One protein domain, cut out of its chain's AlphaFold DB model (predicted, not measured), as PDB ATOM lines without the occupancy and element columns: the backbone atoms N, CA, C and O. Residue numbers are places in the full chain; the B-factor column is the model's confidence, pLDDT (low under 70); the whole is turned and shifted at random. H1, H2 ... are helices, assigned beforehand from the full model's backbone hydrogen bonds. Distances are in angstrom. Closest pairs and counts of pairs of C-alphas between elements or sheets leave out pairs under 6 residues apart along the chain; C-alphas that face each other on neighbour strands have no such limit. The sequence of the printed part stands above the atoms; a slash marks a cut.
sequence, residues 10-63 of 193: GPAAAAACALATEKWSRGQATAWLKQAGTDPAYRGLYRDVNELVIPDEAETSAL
ATOM      1  N   GLY A  10     195.179 192.679 255.584       93.56
ATOM      2  CA  GLY A  10     196.546 193.216 255.635       93.56
ATOM      3  C   GLY A  10     197.291 193.075 254.298       93.56
ATOM      4  O   GLY A  10     197.733 194.087 253.756       93.56
ATOM      5  N   PRO A  11     197.394 191.856 253.736       95.88
ATOM      6  CA  PRO A  11     197.948 191.642 252.401       95.88
ATOM      7  C   PRO A  11     197.242 192.419 251.287       95.88
ATOM      8  O   PRO A  11     197.931 192.923 250.404       95.88
ATOM      9  N   ALA A  12     195.912 192.557 251.338       95.44
ATOM     10  CA  ALA A  12     195.156 193.343 250.359       95.44
ATOM     11  C   ALA A  12     195.488 194.839 250.411       95.44
ATOM     12  O   ALA A  12     195.783 195.427 249.373       95.44
ATOM     13  N   ALA A  13     195.547 195.429 251.607       94.81
ATOM     14  CA  ALA A  13     195.989 196.811 251.777       94.81
ATOM     15  C   ALA A  13     197.434 197.006 251.283       94.81
ATOM     16  O   ALA A  13     197.723 197.955 250.560       94.81
ATOM     17  N   ALA A  14     198.330 196.059 251.588       95.69
ATOM     18  CA  ALA A  14     199.705 196.098 251.097       95.69
ATOM     19  C   ALA A  14     199.802 196.021 249.569       95.69
ATOM     20  O   ALA A  14     200.586 196.757 248.972       95.69
ATOM     21  N   ALA A  15     198.982 195.180 248.938       96.69
ATOM     22  CA  ALA A  15     198.903 195.088 247.486       96.69
ATOM     23  C   ALA A  15     198.420 196.406 246.862       96.69
ATOM     24  O   ALA A  15     199.011 196.863 245.890       96.69
ATOM     25  N   ALA A  16     197.391 197.034 247.441       95.31
ATOM     26  CA  ALA A  16     196.874 198.323 246.986       95.31
ATOM     27  C   ALA A  16     197.941 199.429 247.066       95.31
ATOM     28  O   ALA A  16     198.147 200.150 246.091       95.31
ATOM     29  N   CYS A  17     198.686 199.508 248.175       94.19
ATOM     30  CA  CYS A  17     199.820 200.427 248.284       94.19
ATOM     31  C   CYS A  17     200.884 200.141 247.218       94.19
ATOM     32  O   CYS A  17     201.340 201.065 246.559       94.19
ATOM     33  N   ALA A  18     201.242 198.875 246.990       95.75
ATOM     34  CA  ALA A  18     202.257 198.517 246.001       95.75
ATOM     35  C   ALA A  18     201.826 198.809 244.548       95.75
ATOM     36  O   ALA A  18     202.664 199.151 243.713       95.75
ATOM     37  N   LEU A  19     200.527 198.720 244.236       95.25
ATOM     38  CA  LEU A  19     199.982 199.194 242.959       95.25
ATOM     39  C   LEU A  19     200.176 200.714 242.808       95.25
ATOM     40  O   LEU A  19     200.568 201.169 241.736       95.25
ATOM     41  N   ALA A  20     199.939 201.479 243.878       91.31
ATOM     42  CA  ALA A  20     200.017 202.940 243.872       91.31
ATOM     43  C   ALA A  20     201.457 203.485 243.882       91.31
ATOM     44  O   ALA A  20     201.760 204.427 243.154       91.31
ATOM     45  N   THR A  21     202.350 202.911 244.695       91.44
ATOM     46  CA  THR A  21     203.686 203.478 244.967       91.44
ATOM     47  C   THR A  21     204.815 202.716 244.280       91.44
ATOM     48  O   THR A  21     205.762 203.327 243.795       91.44
ATOM     49  N   GLU A  22     204.695 201.390 244.172       93.62
ATOM     50  CA  GLU A  22     205.755 200.502 243.665       93.62
ATOM     51  C   GLU A  22     205.523 200.042 242.218       93.62
ATOM     52  O   GLU A  22     206.267 199.209 241.697       93.62
ATOM     53  N   LYS A  23     204.481 200.567 241.557       91.56
ATOM     54  CA  LYS A  23     204.111 200.246 240.167       91.56
ATOM     55  C   LYS A  23     203.927 198.747 239.923       91.56
ATOM     56  O   LYS A  23     204.250 198.239 238.846       91.56
ATOM     57  N   TRP A  24     203.419 198.018 240.915       96.75
ATOM     58  CA  TRP A  24     203.044 196.626 240.699       96.75
ATOM     59  C   TRP A  24     201.989 196.519 239.593       96.75
ATOM     60  O   TRP A  24     201.093 197.349 239.460       96.75
ATOM     61  N   SER A  25     202.072 195.452 238.809       96.00
ATOM     62  CA  SER A  25     200.972 195.023 237.951       96.00
ATOM     63  C   SER A  25     199.887 194.323 238.775       96.00
ATOM     64  O   SER A  25     200.153 193.734 239.826       96.00
ATOM     65  N   ARG A  26     198.659 194.275 238.244       94.81
ATOM     66  CA  ARG A  26     197.552 193.505 238.844       94.81
ATOM     67  C   ARG A  26     197.897 192.019 239.019       94.81
ATOM     68  O   ARG A  26     197.511 191.392 240.004       94.81
ATOM     69  N   GLY A  27     198.698 191.467 238.102       96.25
ATOM     70  CA  GLY A  27     199.219 190.102 238.197       96.25
ATOM     71  C   GLY A  27     200.142 189.899 239.402       96.25
ATOM     72  O   GLY A  27     199.969 188.930 240.140       96.25
ATOM     73  N   GLN A  28     201.069 190.832 239.646       97.81
ATOM     74  CA  GLN A  28     201.940 190.805 240.830       97.81
ATOM     75  C   GLN A  28     201.133 190.946 242.122       97.81
ATOM     76  O   GLN A  28     201.323 190.159 243.046       97.81
ATOM     77  N   ALA A  29     200.177 191.876 242.161       97.19
ATOM     78  CA  ALA A  29     199.299 192.070 243.309       97.19
ATOM     79  C   ALA A  29     198.464 190.812 243.624       97.19
ATOM     80  O   ALA A  29     198.418 190.359 244.768       97.19
ATOM     81  N   THR A  30     197.879 190.171 242.607       96.12
ATOM     82  CA  THR A  30     197.143 188.907 242.778       96.12
ATOM     83  C   THR A  30     198.056 187.760 243.223       96.12
ATOM     84  O   THR A  30     197.664 186.953 244.072       96.12
ATOM     85  N   ALA A  31     199.269 187.657 242.672       97.06
ATOM     86  CA  ALA A  31     200.243 186.647 243.086       97.06
ATOM     87  C   ALA A  31     200.650 186.831 244.555       97.06
ATOM     88  O   ALA A  31     200.700 185.855 245.304       97.06
ATOM     89  N   TRP A  32     200.839 188.079 244.986       96.62
ATOM     90  CA  TRP A  32     201.119 188.422 246.374       96.62
ATOM     91  C   TRP A  32     199.997 188.002 247.324       96.62
ATOM     92  O   TRP A  32     200.278 187.368 248.337       96.62
ATOM     93  N   LEU A  33     198.728 188.271 246.991       96.62
ATOM     94  CA  LEU A  33     197.596 187.833 247.818       96.62
ATOM     95  C   LEU A  33     197.628 186.320 248.067       96.62
ATOM     96  O   LEU A  33     197.443 185.869 249.199       96.62
ATOM     97  N   LYS A  34     197.915 185.535 247.022       96.06
ATOM     98  CA  LYS A  34     198.052 184.075 247.122       96.06
ATOM     99  C   LYS A  34     199.257 183.681 247.977       96.06
ATOM    100  O   LYS A  34     199.120 182.843 248.861       96.06
ATOM    101  N   GLN A  35     200.413 184.305 247.748       96.00
ATOM    102  CA  GLN A  35     201.634 184.042 248.511       96.00
ATOM    103  C   GLN A  35     201.466 184.359 250.004       96.00
ATOM    104  O   GLN A  35     201.947 183.612 250.851       96.00
ATOM    105  N   ALA A  36     200.747 185.431 250.333       94.25
ATOM    106  CA  ALA A  36     200.451 185.834 251.704       94.25
ATOM    107  C   ALA A  36     199.380 184.958 252.391       94.25
ATOM    108  O   ALA A  36     199.098 185.145 253.575       94.25
ATOM    109  N   GLY A  37     198.782 184.002 251.669       94.25
ATOM    110  CA  GLY A  37     197.765 183.096 252.200       94.25
ATOM    111  C   GLY A  37     196.366 183.707 252.287       94.25
ATOM    112  O   GLY A  37     195.576 183.292 253.136       94.25
ATOM    113  N   THR A  38     196.045 184.686 251.431       94.44
ATOM    114  CA  THR A  38     194.661 185.157 251.290       94.44
ATOM    115  C   THR A  38     193.810 184.011 250.756       94.44
ATOM    116  O   THR A  38     194.147 183.403 249.743       94.44
ATOM    117  N   ASP A  39     192.730 183.679 251.464       92.44
ATOM    118  CA  ASP A  39     191.847 182.590 251.055       92.44
ATOM    119  C   ASP A  39     191.029 183.033 249.820       92.44
ATOM    120  O   ASP A  39     190.456 184.130 249.845       92.44
ATOM    121  N   PRO A  40     190.953 182.222 248.744       91.44
ATOM    122  CA  PRO A  40     190.181 182.535 247.539       91.44
ATOM    123  C   PRO A  40     188.698 182.862 247.777       91.44
ATOM    124  O   PRO A  40     188.080 183.515 246.936       91.44
ATOM    125  N   ALA A  41     188.118 182.439 248.905       89.56
ATOM    126  CA  ALA A  41     186.752 182.783 249.292       89.56
ATOM    127  C   ALA A  41     186.562 184.290 249.549       89.56
ATOM    128  O   ALA A  41     185.455 184.798 249.386       89.56
ATOM    129  N   TYR A  42     187.627 185.041 249.866       89.38
ATOM    130  CA  TYR A  42     187.579 186.501 250.018       89.38
ATOM    131  C   TYR A  42     187.556 187.215 248.659       89.38
ATOM    132  O   TYR A  42     188.394 188.074 248.379       89.38
ATOM    133  N   ARG A  43     186.588 186.872 247.803       90.94
ATOM    134  CA  ARG A  43     186.477 187.389 246.429       90.94
ATOM    135  C   ARG A  43     186.467 188.914 246.374       90.94
ATOM    136  O   ARG A  43     187.134 189.473 245.513       90.94
ATOM    137  N   GLY A  44     185.813 189.571 247.336       90.31
ATOM    138  CA  GLY A  44     185.818 191.031 247.460       90.31
ATOM    139  C   GLY A  44     187.227 191.618 247.577       90.31
ATOM    140  O   GLY A  44     187.550 192.549 246.862       90.31
ATOM    141  N   LEU A  45     188.123 191.011 248.367       92.62
ATOM    142  CA  LEU A  45     189.499 191.513 248.499       92.62
ATOM    143  C   LEU A  45     190.302 191.362 247.203       92.62
ATOM    144  O   LEU A  45     191.094 192.236 246.857       92.62
ATOM    145  N   TYR A  46     190.103 190.258 246.478       94.38
ATOM    146  CA  TYR A  46     190.725 190.071 245.166       94.38
ATOM    147  C   TYR A  46     190.178 191.058 244.136       94.38
ATOM    148  O   TYR A  46     190.958 191.600 243.357       94.38
ATOM    149  N   ARG A  47     188.860 191.285 244.135       93.38
ATOM    150  CA  ARG A  47     188.194 192.276 243.289       93.38
ATOM    151  C   ARG A  47     188.740 193.669 243.575       93.38
ATOM    152  O   ARG A  47     189.268 194.285 242.663       93.38
ATOM    153  N   ASP A  48     188.711 194.117 244.827       93.25
ATOM    154  CA  ASP A  48     189.098 195.478 245.211       93.25
ATOM    155  C   ASP A  48     190.550 195.792 244.801       93.25
ATOM    156  O   ASP A  48     190.834 196.866 244.283       93.25
ATOM    157  N   VAL A  49     191.473 194.831 244.937       95.00
ATOM    158  CA  VAL A  49     192.859 194.979 244.455       95.00
ATOM    159  C   VAL A  49     192.938 194.987 242.920       95.00
ATOM    160  O   VAL A  49     193.689 195.766 242.332       95.00
ATOM    161  N   ASN A  50     192.177 194.126 242.243       93.38
ATOM    162  CA  ASN A  50     192.198 194.025 240.781       93.38
ATOM    163  C   ASN A  50     191.439 195.140 240.065       93.38
ATOM    164  O   ASN A  50     191.726 195.387 238.899       93.38
ATOM    165  N   GLU A  51     190.523 195.818 240.735       93.81
ATOM    166  CA  GLU A  51     189.714 196.899 240.174       93.81
ATOM    167  C   GLU A  51     190.137 198.268 240.700       93.81
ATOM    168  O   GLU A  51     189.631 199.279 240.225       93.81
ATOM    169  N   LEU A  52     191.120 198.315 241.612       93.50
ATOM    170  CA  LEU A  52     191.656 199.559 242.144       93.50
ATOM    171  C   LEU A  52     192.003 200.528 241.008       93.50
ATOM    172  O   LEU A  52     192.796 200.200 240.108       93.50
ATOM    173  N   VAL A  53     191.401 201.710 241.087       91.62
ATOM    174  CA  VAL A  53     191.742 202.889 240.299       91.62
ATOM    175  C   VAL A  53     192.675 203.722 241.165       91.62
ATOM    176  O   VAL A  53     192.324 204.077 242.289       91.62
ATOM    177  N   ILE A  54     193.887 203.963 240.672       89.31
ATOM    178  CA  ILE A  54     194.851 204.806 241.379       89.31
ATOM    179  C   ILE A  54     194.412 206.256 241.176       89.31
ATOM    180  O   ILE A  54     194.322 206.660 240.013       89.31
ATOM    181  N   PRO A  55     194.123 207.006 242.255       85.12
ATOM    182  CA  PRO A  55     193.737 208.398 242.126       85.12
ATOM    183  C   PRO A  55     194.896 209.207 241.547       85.12
ATOM    184  O   PRO A  55     196.067 208.928 241.833       85.12
ATOM    185  N   ASP A  56     194.576 210.201 240.729       88.19
ATOM    186  CA  ASP A  56     195.577 211.122 240.215       88.19
ATOM    187  C   ASP A  56     196.020 212.150 241.276       88.19
ATOM    188  O   ASP A  56     195.557 212.184 242.425       88.19
ATOM    189  N   GLU A  57     197.003 212.972 240.913       86.06
ATOM    190  CA  GLU A  57     197.581 213.964 241.821       86.06
ATOM    191  C   GLU A  57     196.572 215.052 242.216       86.06
ATOM    192  O   GLU A  57     196.603 215.537 243.351       86.06
ATOM    193  N   ALA A  58     195.652 215.412 241.317       88.19
ATOM    194  CA  ALA A  58     194.624 216.406 241.590       88.19
ATOM    195  C   ALA A  58     193.572 215.845 242.555       88.19
ATOM    196  O   ALA A  58     193.217 216.518 243.525       88.19
ATOM    197  N   GLU A  59     193.139 214.599 242.345       87.88
ATOM    198  CA  GLU A  59     192.228 213.877 243.239       87.88
ATOM    199  C   GLU A  59     192.828 213.728 244.639       87.88
ATOM    200  O   GLU A  59     192.160 214.002 245.634       87.88
ATOM    201  N   THR A  60     194.111 213.367 244.727       84.38
ATOM    202  CA  THR A  60     194.799 213.194 246.014       84.38
ATOM    203  C   THR A  60     194.996 214.530 246.737       84.38
ATOM    204  O   THR A  60     194.808 214.607 247.950       84.38
ATOM    205  N   SER A  61     195.325 215.601 246.007       85.00
ATOM    206  CA  SER A  61     195.521 216.947 246.573       85.00
ATOM    207  C   SER A  61     194.221 217.608 247.041       85.00
ATOM    208  O   SER A  61     194.257 218.506 247.880       85.00
ATOM    209  N   ALA A  62     193.074 217.184 246.502       86.38
ATOM    210  CA  ALA A  62     191.755 217.666 246.907       86.38
ATOM    211  C   ALA A  62     191.237 217.013 248.203       86.38
ATOM    212  O   ALA A  62     190.260 217.498 248.778       86.38
ATOM    213  N   LEU A  63     191.867 215.929 248.674       83.75
ATOM    214  CA  LEU A  63     191.496 215.283 249.931       83.75
ATOM    215  C   LEU A  63     191.857 216.189 251.112       83.75
ATOM    216  O   LEU A  63     193.010 216.585 251.292       83.75
TER     217      LEU A  63
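What this domain is: This is residues 10 to 63 of the 193 residues of an uncharacterized protein of Planctomycetaceae bacterium (UniProt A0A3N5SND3). Three short helices, H1, H2 and H3, pack side by side as a small up-and-down bundle with their centres in a triangle; residues 56 to 63, with H4, stick out as a tail. The 54 printed residues hold four named helices, H1 to H4, and no named strand: all helix. The whole is only just compact, close to loose, with a radius of gyration of the C-alphas of 11.7 A, and elongated, spanning 35 by 19 by 16 A.

How they stand to each other: H1, residues 10 to 21, and H2, residues 26 to 35, form a helical hairpin: they touch, closest at C-alphas 15 and 29, 5.2 A apart, at a shallow tilt of 26 degrees, opposite ways. H2 and H3, residues 43 to 51, form another, at 31 degrees, closest at C-alphas 26 and 50, 5.7 A. With residues 12 to 16 alone, H1 touches H3, the same way at 5 degrees, closest at C-alphas 16 and 49, 5.8 A. H4, residues 57 to 61, is apart from these three. In H1, H2, H3 and H4 every O i to N i+4 pair is within hydrogen-bond range.

Where its parts are: H1 begins at C-alpha 10 (196.546, 193.216, 255.635) and is 16.4 A long; H2 is 14.1 A, H3 11.8 A. H4 ends at C-alpha 61 (195.521, 216.947, 246.573).

The domain as a whole: The C-alphas farthest apart, of Gly 37 and Ala 62, are 35.5 A apart. The printed part has no cut, no link is long, and no printed residue is under 70 in pLDDT.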